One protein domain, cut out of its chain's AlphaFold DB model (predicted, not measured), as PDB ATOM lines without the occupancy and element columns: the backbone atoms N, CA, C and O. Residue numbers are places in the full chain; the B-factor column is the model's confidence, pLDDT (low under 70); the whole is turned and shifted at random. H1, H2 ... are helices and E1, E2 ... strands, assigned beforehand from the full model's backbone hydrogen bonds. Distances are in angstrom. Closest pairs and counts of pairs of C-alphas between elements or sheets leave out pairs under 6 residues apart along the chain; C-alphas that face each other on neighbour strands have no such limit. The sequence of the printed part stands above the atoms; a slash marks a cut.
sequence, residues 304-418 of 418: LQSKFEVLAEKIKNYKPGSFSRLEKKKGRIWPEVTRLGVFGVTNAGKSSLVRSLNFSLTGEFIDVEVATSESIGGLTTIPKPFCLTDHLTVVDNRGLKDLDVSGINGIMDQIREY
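Overview. This is residues 304 to 418 of the 418 residues of an uncharacterized protein of Strongylocentrotus purpuratus (UniProt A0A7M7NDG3). A small sheet of three short strands has one helix, H2, over one face, and from this core two long loops and a helical tail spread outward. H1 meets H2 nearly at a right angle, close to residues 360 to 361, while H4 lies away from the core and its residues 409 to 416 stick out together with 417 and 418. The printed part has 115 residues with four named helices and three named strands, in the chain order H1 E1 H2 E2 E3 H3 H4; the sheet's order is E1 E3 E2, mixed. The class is mixed, helices and strands, with 56 residues, under half, in named elements. The whole is loose, with a radius of gyration of the C-alphas of 16.8 A, and flat, spanning 55 by 43 by 21 A.

Arrangement. In the sheet, E3, residues 392 to 396, is the inner strand between the edge strands E1, residues 338 to 342, and E2, residues 386 to 389. E1 and E3 are parallel at 25 degrees, with N 340 and O 393 at 2.8 A, within hydrogen-bond range. E2 and E3 form an antiparallel hairpin at 163 degrees, with N 394 and O 386 at 2.8 A, within range. H2, residues 350 to 362, is on one face, making two layers, a helix over a sheet. Its height over the sheet is 8.9 A, over E3 and E2, and it runs along the strands, at 11 degrees to E3 on the local plane. The closest C-alphas of H2 and E2 are those of Asn 358 and Leu 388, 6.4 A apart. H1, residues 304 to 316, touches residues 360 to 361 of H2, about perpendicular at 85 degrees; the closest C-alphas are those of Ala 312 and Leu 361, 5.3 A apart. H1 only grazes the sheet, with residues 315 to 316. H3, residues 399 to 402, and H4, residues 405 to 416, are not on the sheet, and they are apart from each other. Every O i to N i+4 pair is within hydrogen-bond range in H1, H2 and H4; H3 is too short for such a pair.

Along the chain. E1 spans 13.1 A and E3 13.6 A. H2 spans 18.6 A, H1 18.5 A and H4 16.2 A. C-alpha 304, where H1 begins, is at (-40.082, 32.779, -19.393). C-alpha 392, where E3 begins, is at (-20.477, 47.244, -20.151). H4 ends at C-alpha 416, at (0.751, 39.543, -17.436).

Size, cuts and confidence. The two C-alphas farthest apart are those of Lys 330 and Glu 374, 54.8 A. The printed part has no cut. The links H1 to E1, 21 residues, and H2 to E2, 23 residues, are long; residues 324 to 331 stand free. Mean pLDDT of the printed part is 71.2; residues 324 to 330, 367 to 384 and 397 to 418 are under 70.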
ATOM      1  N   LEU A 304     -41.355  32.542 -18.731       76.06
ATOM      2  CA  LEU A 304     -40.082  32.779 -19.393       76.06
ATOM      3  C   LEU A 304     -39.779  34.280 -19.518       76.06
ATOM      4  O   LEU A 304     -38.640  34.686 -19.300       76.06
ATOM      5  N   GLN A 305     -40.785  35.101 -19.818       77.69
ATOM      6  CA  GLN A 305     -40.616  36.547 -19.962       77.69
ATOM      7  C   GLN A 305     -40.251  37.211 -18.629       77.69
ATOM      8  O   GLN A 305     -39.319  38.008 -18.591       77.69
ATOM      9  N   SER A 306     -40.856  36.785 -17.517       80.25
ATOM     10  CA  SER A 306     -40.483  37.282 -16.183       80.25
ATOM     11  C   SER A 306     -39.040  36.932 -15.794       80.25
ATOM     12  O   SER A 306     -38.351  37.725 -15.153       80.25
ATOM     13  N   LYS A 307     -38.515  35.775 -16.227       84.44
ATOM     14  CA  LYS A 307     -37.090  35.436 -16.047       84.44
ATOM     15  C   LYS A 307     -36.172  36.330 -16.881       84.44
ATOM     16  O   LYS A 307     -35.090  36.679 -16.407       84.44
ATOM     17  N   PHE A 308     -36.586  36.685 -18.098       79.88
ATOM     18  CA  PHE A 308     -35.831  37.597 -18.954       79.88
ATOM     19  C   PHE A 308     -35.787  39.012 -18.380       79.88
ATOM     20  O   PHE A 308     -34.704  39.587 -18.327       79.88
ATOM     21  N   GLU A 309     -36.901  39.531 -17.866       83.50
ATOM     22  CA  GLU A 309     -36.951  40.850 -17.218       83.50
ATOM     23  C   GLU A 309     -36.012  40.926 -16.009       83.50
ATOM     24  O   GLU A 309     -35.209  41.850 -15.900       83.50
ATOM     25  N   VAL A 310     -36.012  39.898 -15.152       87.12
ATOM     26  CA  VAL A 310     -35.106  39.831 -13.991       87.12
ATOM     27  C   VAL A 310     -33.630  39.809 -14.411       87.12
ATOM     28  O   VAL A 310     -32.780  40.385 -13.729       87.12
ATOM     29  N   LEU A 311     -33.286  39.131 -15.511       84.75
ATOM     30  CA  LEU A 311     -31.913  39.090 -16.025       84.75
ATOM     31  C   LEU A 311     -31.507  40.401 -16.702       84.75
ATOM     32  O   LEU A 311     -30.393  40.871 -16.471       84.75
ATOM     33  N   ALA A 312     -32.402  40.998 -17.487       84.12
ATOM     34  CA  ALA A 312     -32.181  42.295 -18.111       84.12
ATOM     35  C   ALA A 312     -31.919  43.365 -17.043       84.12
ATOM     36  O   ALA A 312     -30.957  44.121 -17.154       84.12
ATOM     37  N   GLU A 313     -32.687  43.350 -15.952       87.56
ATOM     38  CA  GLU A 313     -32.521  44.288 -14.841       87.56
ATOM     39  C   GLU A 313     -31.187  44.100 -14.099       87.56
ATOM     40  O   GLU A 313     -30.533  45.070 -13.706       87.56
ATOM     41  N   LYS A 314     -30.711  42.856 -13.961       89.00
ATOM     42  CA  LYS A 314     -29.374  42.576 -13.409       89.00
ATOM     43  C   LYS A 314     -28.250  43.095 -14.298       89.00
ATOM     44  O   LYS A 314     -27.244  43.565 -13.774       89.00
ATOM     45  N   ILE A 315     -28.401  42.988 -15.617       87.12
ATOM     46  CA  ILE A 315     -27.400  43.473 -16.571       87.12
ATOM     47  C   ILE A 315     -27.405  45.003 -16.610       87.12
ATOM     48  O   ILE A 315     -26.328  45.588 -16.545       87.12
ATOM     49  N   LYS A 316     -28.579  45.652 -16.623       87.25
ATOM     50  CA  LYS A 316     -28.710  47.120 -16.551       87.25
ATOM     51  C   LYS A 316     -27.975  47.707 -15.347       87.25
ATOM     52  O   LYS A 316     -27.252  48.685 -15.482       87.25
ATOM     53  N   ASN A 317     -28.096  47.049 -14.197       88.88
ATOM     54  CA  ASN A 317     -27.469  47.472 -12.946       88.88
ATOM     55  C   ASN A 317     -26.064  46.876 -12.721       88.88
ATOM     56  O   ASN A 317     -25.530  46.936 -11.608       88.88
ATOM     57  N   TYR A 318     -25.451  46.278 -13.747       88.44
ATOM     58  CA  TYR A 318     -24.120  45.690 -13.640       88.44
ATOM     59  C   TYR A 318     -23.062  46.750 -13.320       88.44
ATOM     60  O   TYR A 318     -22.930  47.759 -14.013       88.44
ATOM     61  N   LYS A 319     -22.236  46.455 -12.311       89.12
ATOM     62  CA  LYS A 319     -20.987  47.172 -12.029       89.12
ATOM     63  C   LYS A 319     -19.806  46.201 -12.043       89.12
ATOM     64  O   LYS A 319     -19.963  45.076 -11.551       89.12
ATOM     65  N   PRO A 320     -18.622  46.586 -12.540       88.00
ATOM     66  CA  PRO A 320     -17.457  45.710 -12.553       88.00
ATOM     67  C   PRO A 320     -17.142  45.204 -11.137       88.00
ATOM     68  O   PRO A 320     -17.067  45.976 -10.185       88.00
ATOM     69  N   GLY A 321     -17.062  43.880 -10.979       80.94
ATOM     70  CA  GLY A 321     -16.855  43.219  -9.684       80.94
ATOM     71  C   GLY A 321     -18.116  42.844  -8.892       80.94
ATOM     72  O   GLY A 321     -18.008  42.076  -7.939       80.94
ATOM     73  N   SER A 322     -19.313  43.294  -9.290       81.38
ATOM     74  CA  SER A 322     -20.575  43.016  -8.568       81.38
ATOM     75  C   SER A 322     -20.982  41.533  -8.524       81.38
ATOM     76  O   SER A 322     -21.654  41.117  -7.582       81.38
ATOM     77  N   PHE A 323     -20.535  40.721  -9.489       72.00
ATOM     78  CA  PHE A 323     -20.897  39.298  -9.612       72.00
ATOM     79  C   PHE A 323     -19.699  38.333  -9.565       72.00
ATOM     80  O   PHE A 323     -19.833  37.160  -9.918       72.00
ATOM     81  N   SER A 324     -18.511  38.789  -9.155       69.69
ATOM     82  CA  SER A 324     -17.340  37.907  -9.117       69.69
ATOM     83  C   SER A 324     -17.429  36.915  -7.951       69.69
ATOM     84  O   SER A 324     -17.529  37.321  -6.797       69.69
ATOM     85  N   ARG A 325     -17.357  35.607  -8.247       65.06
ATOM     86  CA  ARG A 325     -17.162  34.545  -7.235       65.06
ATOM     87  C   ARG A 325     -15.745  34.517  -6.664       65.06
ATOM     88  O   ARG A 325     -15.506  33.808  -5.691       65.06
ATOM     89  N   LEU A 326     -14.806  35.236  -7.279       63.97
ATOM     90  CA  LEU A 326     -13.462  35.375  -6.739       63.97
ATOM     91  C   LEU A 326     -13.592  36.196  -5.461       63.97
ATOM     92  O   LEU A 326     -14.057  37.336  -5.513       63.97
ATOM     93  N   GLU A 327     -13.236  35.590  -4.326       57.91
ATOM     94  CA  GLU A 327     -13.247  36.249  -3.024       57.91
ATOM     95  C   GLU A 327     -12.665  37.654  -3.156       57.91
ATOM     96  O   GLU A 327     -11.672  37.852  -3.866       57.91
ATOM     97  N   LYS A 328     -13.300  38.632  -2.497       59.12
ATOM     98  CA  LYS A 328     -12.824  40.014  -2.412       59.12
ATOM     99  C   LYS A 328     -11.440  40.026  -1.750       59.12
ATOM    100  O   LYS A 328     -11.314  40.357  -0.573       59.12
ATOM    101  N   LYS A 329     -10.386  39.671  -2.487       60.34
ATOM    102  CA  LYS A 329      -9.010  39.926  -2.088       60.34
ATOM    103  C   LYS A 329      -8.916  41.436  -1.910       60.34
ATOM    104  O   LYS A 329      -9.138  42.193  -2.860       60.34
ATOM    105  N   LYS A 330      -8.689  41.865  -0.666       65.94
ATOM    106  CA  LYS A 330      -8.497  43.276  -0.315       65.94
ATOM    107  C   LYS A 330      -7.454  43.869  -1.264       65.94
ATOM    108  O   LYS A 330      -6.356  43.334  -1.361       65.94
ATOM    109  N   GLY A 331      -7.819  44.947  -1.956       76.38
ATOM    110  CA  GLY A 331      -6.912  45.704  -2.824       76.38
ATOM    111  C   GLY A 331      -7.087  45.512  -4.332       76.38
ATOM    112  O   GLY A 331      -6.392  46.181  -5.085       76.38
ATOM    113  N   ARG A 332      -8.008  44.663  -4.814       76.38
ATOM    114  CA  ARG A 332      -8.254  44.565  -6.265       76.38
ATOM    115  C   ARG A 332      -9.048  45.777  -6.768       76.38
ATOM    116  O   ARG A 332     -10.190  45.987  -6.358       76.38
ATOM    117  N   ILE A 333      -8.442  46.541  -7.673       82.38
ATOM    118  CA  ILE A 333      -9.074  47.655  -8.384       82.38
ATOM    119  C   ILE A 333      -9.848  47.065  -9.567       82.38
ATOM    120  O   ILE A 333      -9.276  46.359 -10.396       82.38
ATOM    121  N   TRP A 334     -11.158  47.307  -9.620       82.88
ATOM    122  CA  TRP A 334     -11.978  46.928 -10.770       82.88
ATOM    123  C   TRP A 334     -11.940  48.043 -11.819       82.88
ATOM    124  O   TRP A 334     -11.926  49.215 -11.439       82.88
ATOM    125  N   PRO A 335     -11.932  47.709 -13.120       84.44
ATOM    126  CA  PRO A 335     -11.994  48.720 -14.167       84.44
ATOM    127  C   PRO A 335     -13.337  49.455 -14.116       84.44
ATOM    128  O   PRO A 335     -14.344  48.869 -13.731       84.44
ATOM    129  N   GLU A 336     -13.368  50.716 -14.544       86.00
ATOM    130  CA  GLU A 336     -14.598  51.524 -14.602       86.00
ATOM    131  C   GLU A 336     -15.595  50.996 -15.652       86.00
ATOM    132  O   GLU A 336     -16.811  51.046 -15.455       86.00
ATOM    133  N   VAL A 337     -15.071  50.413 -16.738       85.62
ATOM    134  CA  VAL A 337     -15.841  49.835 -17.846       85.62
ATOM    135  C   VAL A 337     -15.319  48.435 -18.172       85.62
ATOM    136  O   VAL A 337     -14.128  48.235 -18.409       85.62
ATOM    137  N   THR A 338     -16.216  47.450 -18.221       88.00
ATOM    138  CA  THR A 338     -15.927  46.096 -18.711       88.00
ATOM    139  C   THR A 338     -16.134  46.046 -20.222       88.00
ATOM    140  O   THR A 338     -17.217  46.360 -20.711       88.00
ATOM    141  N   ARG A 339     -15.113  45.622 -20.975       87.12
ATOM    142  CA  ARG A 339     -15.192  45.469 -22.435       87.12
ATOM    143  C   ARG A 339     -15.219  43.990 -22.818       87.12
ATOM    144  O   ARG A 339     -14.297  43.254 -22.482       87.12
ATOM    145  N   LEU A 340     -16.262  43.559 -23.522       87.38
ATOM    146  CA  LEU A 340     -16.427  42.194 -24.019       87.38
ATOM    147  C   LEU A 340     -16.085  42.135 -25.509       87.38
ATOM    148  O   LEU A 340     -16.811  42.680 -26.337       87.38
ATOM    149  N   GLY A 341     -14.992  41.458 -25.858       88.00
ATOM    150  CA  GLY A 341     -14.629  41.211 -27.255       88.00
ATOM    151  C   GLY A 341     -15.378  40.006 -27.830       88.00
ATOM    152  O   GLY A 341     -15.356  38.927 -27.239       88.00
ATOM    153  N   VAL A 342     -16.023  40.169 -28.988       85.88
ATOM    154  CA  VAL A 342     -16.723  39.084 -29.696       85.88
ATOM    155  C   VAL A 342     -15.910  38.659 -30.915       85.88
ATOM    156  O   VAL A 342     -15.907  39.337 -31.942       85.88
ATOM    157  N   PHE A 343     -15.270  37.491 -30.814       82.31
ATOM    158  CA  PHE A 343     -14.372  36.959 -31.839       82.31
ATOM    159  C   PHE A 343     -15.007  35.804 -32.620       82.31
ATOM    160  O   PHE A 343     -15.735  34.981 -32.073       82.31
ATOM    161  N   GLY A 344     -14.717  35.715 -33.920       79.75
ATOM    162  CA  GLY A 344     -15.189  34.613 -34.762       79.75
ATOM    163  C   GLY A 344     -14.987  34.864 -36.254       79.75
ATOM    164  O   GLY A 344     -14.765  36.002 -36.677       79.75
ATOM    165  N   VAL A 345     -15.096  33.808 -37.061       73.31
ATOM    166  CA  VAL A 345     -14.959  33.884 -38.527       73.31
ATOM    167  C   VAL A 345     -16.026  34.789 -39.163       73.31
ATOM    168  O   VAL A 345     -17.048  35.128 -38.552       73.31
ATOM    169  N   THR A 346     -15.783  35.238 -40.394       71.50
ATOM    170  CA  THR A 346     -16.774  35.977 -41.192       71.50
ATOM    171  C   THR A 346     -18.072  35.167 -41.295       71.50
ATOM    172  O   THR A 346     -18.026  33.945 -41.402       71.50
ATOM    173  N   ASN A 347     -19.227  35.837 -41.225       73.12
ATOM    174  CA  ASN A 347     -20.573  35.234 -41.238       73.12
ATOM    175  C   ASN A 347     -20.951  34.343 -40.037       73.12
ATOM    176  O   ASN A 347     -22.036  33.777 -40.035       73.12
ATOM    177  N   ALA A 348     -20.153  34.290 -38.967       79.31
ATOM    178  CA  ALA A 348     -20.508  33.551 -37.745       79.31
ATOM    179  C   ALA A 348     -21.637  34.193 -36.896       79.31
ATOM    180  O   ALA A 348     -21.794  33.857 -35.729       79.31
ATOM    181  N   GLY A 349     -22.382  35.170 -37.428       83.75
ATOM    182  CA  GLY A 349     -23.489  35.814 -36.704       83.75
ATOM    183  C   GLY A 349     -23.085  36.791 -35.591       83.75
ATOM    184  O   GLY A 349     -23.935  37.162 -34.788       83.75
ATOM    185  N   LYS A 350     -21.826  37.256 -35.537       85.81
ATOM    186  CA  LYS A 350     -21.341  38.200 -34.503       85.81
ATOM    187  C   LYS A 350     -22.218  39.451 -34.370       85.81
ATOM    188  O   LYS A 350     -22.644  39.793 -33.274       85.81
ATOM    189  N   SER A 351     -22.547  40.094 -35.490       81.50
ATOM    190  CA  SER A 351     -23.423  41.272 -35.509       81.50
ATOM    191  C   SER A 351     -24.832  40.948 -35.004       81.50
ATOM    192  O   SER A 351     -25.422  41.739 -34.273       81.50
ATOM    193  N   SER A 352     -25.360  39.770 -35.350       83.75
ATOM    194  CA  SER A 352     -26.666  39.300 -34.876       83.75
ATOM    195  C   SER A 352     -26.665  39.052 -33.368       83.75
ATOM    196  O   SER A 352     -27.650  39.371 -32.708       83.75
ATOM    197  N   LEU A 353     -25.559  38.548 -32.809       87.25
ATOM    198  CA  LEU A 353     -25.391  38.385 -31.364       87.25
ATOM    199  C   LEU A 353     -25.414  39.739 -30.646       87.25
ATOM    200  O   LEU A 353     -26.177  39.901 -29.700       87.25
ATOM    201  N   VAL A 354     -24.644  40.726 -31.120       85.56
ATOM    202  CA  VAL A 354     -24.630  42.079 -30.529       85.56
ATOM    203  C   VAL A 354     -26.024  42.718 -30.583       85.56
ATOM    204  O   VAL A 354     -26.487  43.257 -29.582       85.56
ATOM    205  N   ARG A 355     -26.737  42.588 -31.711       84.38
ATOM    206  CA  ARG A 355     -28.122  43.077 -31.851       84.38
ATOM    207  C   ARG A 355     -29.091  42.375 -30.905       84.38
ATOM    208  O   ARG A 355     -29.925  43.038 -30.300       84.38
ATOM    209  N   SER A 356     -28.967  41.057 -30.765       86.06
ATOM    210  CA  SER A 356     -29.819  40.272 -29.865       86.06
ATOM    211  C   SER A 356     -29.600  40.677 -28.410       86.06
ATOM    212  O   SER A 356     -30.566  40.828 -27.670       86.06
ATOM    213  N   LEU A 357     -28.343  40.916 -28.017       86.75
ATOM    214  CA  LEU A 357     -28.006  41.426 -26.689       86.75
ATOM    215  C   LEU A 357     -28.614  42.810 -26.458       86.75
ATOM    216  O   LEU A 357     -29.256  43.013 -25.432       86.75
ATOM    217  N   ASN A 358     -28.491  43.726 -27.419       85.81
ATOM    218  CA  ASN A 358     -29.106  45.043 -27.292       85.81
ATOM    219  C   ASN A 358     -30.628  44.962 -27.147       85.81
ATOM    220  O   ASN A 358     -31.178  45.460 -26.172       85.81
ATOM    221  N   PHE A 359     -31.289  44.272 -28.080       85.56
ATOM    222  CA  PHE A 359     -32.739  44.106 -28.071       85.56
ATOM    223  C   PHE A 359     -33.225  43.499 -26.752       85.56
ATOM    224  O   PHE A 359     -34.213  43.956 -26.188       85.56
ATOM    225  N   SER A 360     -32.498  42.516 -26.211       82.12
ATOM    226  CA  SER A 360     -32.852  41.900 -24.930       82.12
ATOM    227  C   SER A 360     -32.767  42.850 -23.730       82.12
ATOM    228  O   SER A 360     -33.431  42.610 -22.727       82.12
ATOM    229  N   LEU A 361     -31.964  43.918 -23.815       84.19
ATOM    230  CA  LEU A 361     -31.777  44.881 -22.727       84.19
ATOM    231  C   LEU A 361     -32.668  46.113 -22.869       84.19
ATOM    232  O   LEU A 361     -33.222  46.583 -21.873       84.19
ATOM    233  N   THR A 362     -32.792  46.646 -24.081       82.50
ATOM    234  CA  THR A 362     -33.512  47.899 -24.336       82.50
ATOM    235  C   THR A 362     -34.948  47.674 -24.791       82.50
ATOM    236  O   THR A 362     -35.768  48.572 -24.652       82.50
ATOM    237  N   GLY A 363     -35.269  46.493 -25.332       82.56
ATOM    238  CA  GLY A 363     -36.523  46.245 -26.051       82.56
ATOM    239  C   GLY A 363     -36.567  46.893 -27.441       82.56
ATOM    240  O   GLY A 363     -37.543  46.718 -28.167       82.56
ATOM    241  N   GLU A 364     -35.511  47.609 -27.838       80.94
ATOM    242  CA  GLU A 364     -35.434  48.320 -29.109       80.94
ATOM    243  C   GLU A 364     -34.581  47.552 -30.113       80.94
ATOM    244  O   GLU A 364     -33.424  47.190 -29.864       80.94
ATOM    245  N   PHE A 365     -35.153  47.318 -31.291       78.38
ATOM    246  CA  PHE A 365     -34.405  46.790 -32.417       78.38
ATOM    247  C   PHE A 365     -33.776  47.963 -33.169       78.38
ATOM    248  O   PHE A 365     -34.452  48.671 -33.908       78.38
ATOM    249  N   ILE A 366     -32.480  48.192 -32.956       72.62
ATOM    250  CA  ILE A 366     -31.753  49.232 -33.687       72.62
ATOM    251  C   ILE A 366     -31.476  48.711 -35.097       72.62
ATOM    252  O   ILE A 366     -30.664  47.797 -35.289       72.62
ATOM    253  N   ASP A 367     -32.146  49.309 -36.078       60.88
ATOM    254  CA  ASP A 367     -31.917  49.017 -37.485       60.88
ATOM    255  C   ASP A 367     -30.654  49.756 -37.938       60.88
ATOM    256  O   ASP A 367     -30.655  50.947 -38.241       60.88
ATOM    257  N   VAL A 368     -29.515  49.068 -37.872       55.97
ATOM    258  CA  VAL A 368     -28.250  49.624 -38.358       55.97
ATOM    259  C   VAL A 368     -28.152  49.320 -39.845       55.97
ATOM    260  O   VAL A 368     -27.992  48.149 -40.214       55.97
ATOM    261  N   GLU A 369     -28.238  50.370 -40.663       47.22
ATOM    262  CA  GLU A 369     -28.111  50.318 -42.119       47.22
ATOM    263  C   GLU A 369     -26.913  49.462 -42.543       47.22
ATOM    264  O   GLU A 369     -25.762  49.676 -42.145       47.22
ATOM    265  N   VAL A 370     -27.206  48.454 -43.360       46.06
ATOM    266  CA  VAL A 370     -26.198  47.669 -44.063       46.06
ATOM    267  C   VAL A 370     -25.671  48.559 -45.179       46.06
ATOM    268  O   VAL A 370     -26.413  48.868 -46.107       46.06
ATOM    269  N   ALA A 371     -24.406  48.971 -45.107       43.16
ATOM    270  CA  ALA A 371     -23.767  49.636 -46.233       43.16
ATOM    271  C   ALA A 371     -23.803  48.694 -47.447       43.16
ATOM    272  O   ALA A 371     -23.099  47.684 -47.495       43.16
ATOM    273  N   THR A 372     -24.657  49.005 -48.420       36.91
ATOM    274  CA  THR A 372     -24.735  48.323 -49.709       36.91
ATOM    275  C   THR A 372     -23.555  48.769 -50.564       36.91
ATOM    276  O   THR A 372     -23.682  49.653 -51.407       36.91
ATOM    277  N   SER A 373     -22.379  48.194 -50.333       39.41
ATOM    278  CA  SER A 373     -21.311  48.197 -51.328       39.41
ATOM    279  C   SER A 373     -20.980  46.759 -51.712       39.41
ATOM    280  O   SER A 373     -20.974  45.859 -50.873       39.41
ATOM    281  N   GLU A 374     -20.779  46.544 -53.012       38.94
ATOM    282  CA  GLU A 374     -20.621  45.269 -53.732       38.94
ATOM    283  C   GLU A 374     -19.316  44.515 -53.394       38.94
ATOM    284  O   GLU A 374     -18.598  44.019 -54.259       38.94
ATOM    285  N   SER A 375     -18.981  44.418 -52.112       40.06
ATOM    286  CA  SER A 375     -17.818  43.707 -51.604       40.06
ATOM    287  C   SER A 375     -18.265  42.390 -50.973       40.06
ATOM    288  O   SER A 375     -19.041  42.349 -50.016       40.06
ATOM    289  N   ILE A 376     -17.785  41.283 -51.540       45.56
ATOM    290  CA  ILE A 376     -18.033  39.921 -51.068       45.56
ATOM    291  C   ILE A 376     -17.377  39.755 -49.690       45.56
ATOM    292  O   ILE A 376     -16.192  39.462 -49.559       45.56
ATOM    293  N   GLY A 377     -18.181  39.973 -48.655       45.28
ATOM    294  CA  GLY A 377     -17.814  39.846 -47.251       45.28
ATOM    295  C   GLY A 377     -18.632  40.836 -46.438       45.28
ATOM    296  O   GLY A 377     -18.309  42.013 -46.433       45.28
ATOM    297  N   GLY A 378     -19.694  40.365 -45.773       43.09
ATOM    298  CA  GLY A 378     -20.689  41.204 -45.092       43.09
ATOM    299  C   GLY A 378     -20.084  42.352 -44.274       43.09
ATOM    300  O   GLY A 378     -19.685  42.176 -43.115       43.09
ATOM    301  N   LEU A 379     -20.043  43.539 -44.882       45.47
ATOM    302  CA  LEU A 379     -19.667  44.799 -44.258       45.47
ATOM    303  C   LEU A 379     -20.795  45.199 -43.307       45.47
ATOM    304  O   LEU A 379     -21.730  45.905 -43.659       45.47
ATOM    305  N   THR A 380     -20.727  44.708 -42.071       52.78
ATOM    306  CA  THR A 380     -21.454  45.341 -40.970       52.78
ATOM    307  C   THR A 380     -20.655  46.576 -40.575       52.78
ATOM    308  O   THR A 380     -19.570  46.460 -40.007       52.78
ATOM    309  N   THR A 381     -21.178  47.751 -40.890       49.22
ATOM    310  CA  THR A 381     -20.649  49.077 -40.541       49.22
ATOM    311  C   THR A 381     -20.935  49.434 -39.083       49.22
ATOM    312  O   THR A 381     -21.382  50.532 -38.773       49.22
ATOM    313  N   ILE A 382     -20.622  48.528 -38.153       52.69
ATOM    314  CA  ILE A 382     -20.484  48.893 -36.738       52.69
ATOM    315  C   ILE A 382     -18.987  48.857 -36.410       52.69
ATOM    316  O   ILE A 382     -18.510  47.882 -35.832       52.69
ATOM    317  N   PRO A 383     -18.200  49.866 -36.838       54.19
ATOM    318  CA  PRO A 383     -16.824  49.998 -36.374       54.19
ATOM    319  C   PRO A 383     -16.775  50.443 -34.906       54.19
ATOM    320  O   PRO A 383     -15.781  50.204 -34.234       54.19
ATOM    321  N   LYS A 384     -17.853  51.043 -34.379       66.56
ATOM    322  CA  LYS A 384     -17.865  51.618 -33.032       66.56
ATOM    323  C   LYS A 384     -18.214  50.577 -31.958       66.56
ATOM    324  O   LYS A 384     -19.125  49.776 -32.171       66.56
ATOM    325  N   PRO A 385     -17.538  50.602 -30.795       77.56
ATOM    326  CA  PRO A 385     -17.939  49.840 -29.619       77.56
ATOM    327  C   PRO A 385     -19.429  50.034 -29.308       77.56
ATOM    328  O   PRO A 385     -19.936  51.154 -29.373       77.56
ATOM    329  N   PHE A 386     -20.123  48.951 -28.969       82.62
ATOM    330  CA  PHE A 386     -21.538  48.981 -28.626       82.62
ATOM    331  C   PHE A 386     -21.706  49.026 -27.104       82.62
ATOM    332  O   PHE A 386     -21.410  48.045 -26.417       82.62
ATOM    333  N   CYS A 387     -22.154  50.153 -26.555       86.81
ATOM    334  CA  CYS A 387     -22.412  50.280 -25.119       86.81
ATOM    335  C   CYS A 387     -23.723  49.567 -24.761       86.81
ATOM    336  O   CYS A 387     -24.791  50.014 -25.164       86.81
ATOM    337  N   LEU A 388     -23.643  48.455 -24.020       85.56
ATOM    338  CA  LEU A 388     -24.824  47.774 -23.475       85.56
ATOM    339  C   LEU A 388     -25.345  48.490 -22.222       85.56
ATOM    340  O   LEU A 388     -26.552  48.583 -22.031       85.56
ATOM    341  N   THR A 389     -24.435  48.977 -21.374       88.62
ATOM    342  CA  THR A 389     -24.710  49.855 -20.225       88.62
ATOM    343  C   THR A 389     -23.540  50.821 -20.017       88.62
ATOM    344  O   THR A 389     -22.513  50.692 -20.686       88.62
ATOM    345  N   ASP A 390     -23.644  51.729 -19.042       88.25
ATOM    346  CA  ASP A 390     -22.567  52.668 -18.672       88.25
ATOM    347  C   ASP A 390     -21.251  51.969 -18.285       88.25
ATOM    348  O   ASP A 390     -20.170  52.544 -18.394       88.25
ATOM    349  N   HIS A 391     -21.329  50.703 -17.865       91.19
ATOM    350  CA  HIS A 391     -20.185  49.927 -17.394       91.19
ATOM    351  C   HIS A 391     -19.881  48.685 -18.240       91.19
ATOM    352  O   HIS A 391     -18.959  47.935 -17.902       91.19
ATOM    353  N   LEU A 392     -20.643  48.425 -19.307       89.62
ATOM    354  CA  LEU A 392     -20.477  47.244 -20.151       89.62
ATOM    355  C   LEU A 392     -20.517  47.620 -21.630       89.62
ATOM    356  O   LEU A 392     -21.542  48.039 -22.161       89.62
ATOM    357  N   THR A 393     -19.407  47.391 -22.321       89.50
ATOM    358  CA  THR A 393     -19.268  47.664 -23.754       89.50
ATOM    359  C   THR A 393     -18.913  46.384 -24.498       89.50
ATOM    360  O   THR A 393     -18.029  45.646 -24.073       89.50
ATOM    361  N   VAL A 394     -19.560  46.116 -25.630       87.88
ATOM    362  CA  VAL A 394     -19.250  44.985 -26.512       87.88
ATOM    363  C   VAL A 394     -18.512  45.482 -27.746       87.88
ATOM    364  O   VAL A 394     -18.927  46.447 -28.385       87.88
ATOM    365  N   VAL A 395     -17.411  44.822 -28.092       83.19
ATOM    366  CA  VAL A 395     -16.536  45.204 -29.203       83.19
ATOM    367  C   VAL A 395     -16.437  44.034 -30.183       83.19
ATOM    368  O   VAL A 395     -16.028  42.936 -29.810       83.19
ATOM    369  N   ASP A 396     -16.822  44.253 -31.441       80.25
ATOM    370  CA  ASP A 396     -16.523  43.319 -32.540       80.25
ATOM    371  C   ASP A 396     -15.051  43.485 -32.946       80.25
ATOM    372  O   ASP A 396     -14.507  44.585 -32.884       80.25
ATOM    373  N   ASN A 397     -14.415  42.420 -33.433       68.62
ATOM    374  CA  ASN A 397     -13.010  42.391 -33.861       68.62
ATOM    375  C   ASN A 397     -12.621  43.513 -34.829       68.62
ATOM    376  O   ASN A 397     -11.451  43.863 -34.947       68.62
ATOM    377  N   ARG A 398     -13.601  44.063 -35.548       63.97
ATOM    378  CA  ARG A 398     -13.425  45.195 -36.461       63.97
ATOM    379  C   ARG A 398     -13.212  46.526 -35.730       63.97
ATOM    380  O   ARG A 398     -12.430  47.334 -36.215       63.97
ATOM    381  N   GLY A 399     -13.843  46.717 -34.570       55.19
ATOM    382  CA  GLY A 399     -13.695  47.903 -33.718       55.19
ATOM    383  C   GLY A 399     -12.433  47.902 -32.851       55.19
ATOM    384  O   GLY A 399     -12.135  48.894 -32.198       55.19
ATOM    385  N   LEU A 400     -11.651  46.815 -32.865       59.03
ATOM    386  CA  LEU A 400     -10.333  46.773 -32.216       59.03
ATOM    387  C   LEU A 400      -9.286  47.629 -32.948       59.03
ATOM    388  O   LEU A 400      -8.256  47.922 -32.360       59.03
ATOM    389  N   LYS A 401      -9.527  48.043 -34.204       55.84
ATOM    390  CA  LYS A 401      -8.614  48.941 -34.938       55.84
ATOM    391  C   LYS A 401      -8.526  50.342 -34.325       55.84
ATOM    392  O   LYS A 401      -7.508  51.000 -34.504       55.84
ATOM    393  N   ASP A 402      -9.563  50.758 -33.600       52.44
ATOM    394  CA  ASP A 402      -9.615  52.045 -32.898       52.44
ATOM    395  C   ASP A 402      -8.976  51.968 -31.497       52.44
ATOM    396  O   ASP A 402      -8.828  52.982 -30.817       52.44
ATOM    397  N   LEU A 403      -8.580  50.770 -31.046       54.66
ATOM    398  CA  LEU A 403      -7.697  50.614 -29.897       54.66
ATOM    399  C   LEU A 403      -6.267  50.746 -30.411       54.66
ATOM    400  O   LEU A 403      -5.711  49.803 -30.974       54.66
ATOM    401  N   ASP A 404      -5.688  51.932 -30.230       53.47
ATOM    402  CA  ASP A 404      -4.266  52.161 -30.465       53.47
ATOM    403  C   ASP A 404      -3.439  51.035 -29.810       53.47
ATOM    404  O   ASP A 404      -3.733  50.578 -28.699       53.47
ATOM    405  N   VAL A 405      -2.401  50.573 -30.509       55.22
ATOM    406  CA  VAL A 405      -1.504  49.496 -30.067       55.22
ATOM    407  C   VAL A 405      -0.882  49.840 -28.706       55.22
ATOM    408  O   VAL A 405      -0.647  48.948 -27.891       55.22
ATOM    409  N   SER A 406      -0.707  51.133 -28.412       53.38
ATOM    410  CA  SER A 406      -0.295  51.632 -27.094       53.38
ATOM    411  C   SER A 406      -1.270  51.242 -25.966       53.38
ATOM    412  O   SER A 406      -0.842  50.825 -24.890       53.38
ATOM    413  N   GLY A 407      -2.581  51.281 -26.227       54.84
ATOM    414  CA  GLY A 407      -3.630  50.892 -25.284       54.84
ATOM    415  C   GLY A 407      -3.762  49.378 -25.117       54.84
ATOM    416  O   GLY A 407      -4.076  48.907 -24.025       54.84
ATOM    417  N   ILE A 408      -3.478  48.601 -26.168       57.75
ATOM    418  CA  ILE A 408      -3.451  47.132 -26.088       57.75
ATOM    419  C   ILE A 408      -2.250  46.662 -25.265       57.75
ATOM    420  O   ILE A 408      -2.412  45.773 -24.434       57.75
ATOM    421  N   ASN A 409      -1.077  47.279 -25.430       57.28
ATOM    422  CA  ASN A 409       0.104  46.935 -24.634       57.28
ATOM    423  C   ASN A 409      -0.133  47.177 -23.135       57.28
ATOM    424  O   ASN A 409       0.114  46.275 -22.343       57.28
ATOM    425  N   GLY A 410      -0.748  48.304 -22.753       60.22
ATOM    426  CA  GLY A 410      -1.107  48.557 -21.351       60.22
ATOM    427  C   GLY A 410      -2.106  47.546 -20.764       60.22
ATOM    428  O   GLY A 410      -2.006  47.183 -19.594       60.22
ATOM    429  N   ILE A 411      -3.046  47.041 -21.571       54.78
ATOM    430  CA  ILE A 411      -3.989  45.988 -21.151       54.78
ATOM    431  C   ILE A 411      -3.285  44.626 -21.054       54.78
ATOM    432  O   ILE A 411      -3.546  43.864 -20.127       54.78
ATOM    433  N   MET A 412      -2.384  44.310 -21.986       54.22
ATOM    434  CA  MET A 412      -1.637  43.047 -21.985       54.22
ATOM    435  C   MET A 412      -0.611  42.985 -20.847       54.22
ATOM    436  O   MET A 412      -0.412  41.909 -20.290       54.22
ATOM    437  N   ASP A 413      -0.024  44.115 -20.452       55.56
ATOM    438  CA  ASP A 413       0.856  44.197 -19.282       55.56
ATOM    439  C   ASP A 413       0.071  43.984 -17.979       55.56
ATOM    440  O   ASP A 413       0.493  43.199 -17.135       55.56
ATOM    441  N   GLN A 414      -1.143  44.540 -17.863       49.25
ATOM    442  CA  GLN A 414      -2.044  44.233 -16.743       49.25
ATOM    443  C   GLN A 414      -2.480  42.762 -16.709       49.25
ATOM    444  O   GLN A 414      -2.691  42.220 -15.631       49.25
ATOM    445  N   ILE A 415      -2.620  42.102 -17.864       49.12
ATOM    446  CA  ILE A 415      -2.934  40.665 -17.939       49.12
ATOM    447  C   ILE A 415      -1.721  39.807 -17.546       49.12
ATOM    448  O   ILE A 415      -1.918  38.734 -16.989       49.12
ATOM    449  N   ARG A 416      -0.486  40.257 -17.809       51.06
ATOM    450  CA  ARG A 416       0.751  39.543 -17.436       51.06
ATOM    451  C   ARG A 416       1.084  39.614 -15.945       51.06
ATOM    452  O   ARG A 416       1.833  38.768 -15.468       51.06
ATOM    453  N   GLU A 417       0.564  40.607 -15.228       42.97
ATOM    454  CA  GLU A 417       0.740  40.752 -13.773       42.97
ATOM    455  C   GLU A 417      -0.268  39.935 -12.933       42.97
ATOM    456  O   GLU A 417      -0.186  39.939 -11.701       42.97
ATOM    457  N   TYR A 418      -1.194  39.211 -13.575       45.09
ATOM    458  CA  TYR A 418      -2.102  38.238 -12.947       45.09
ATOM    459  C   TYR A 418      -1.743  36.806 -13.331       45.09
ATOM    460  O   TYR A 418      -2.012  35.919 -12.483       45.09
TER     461      TYR A 418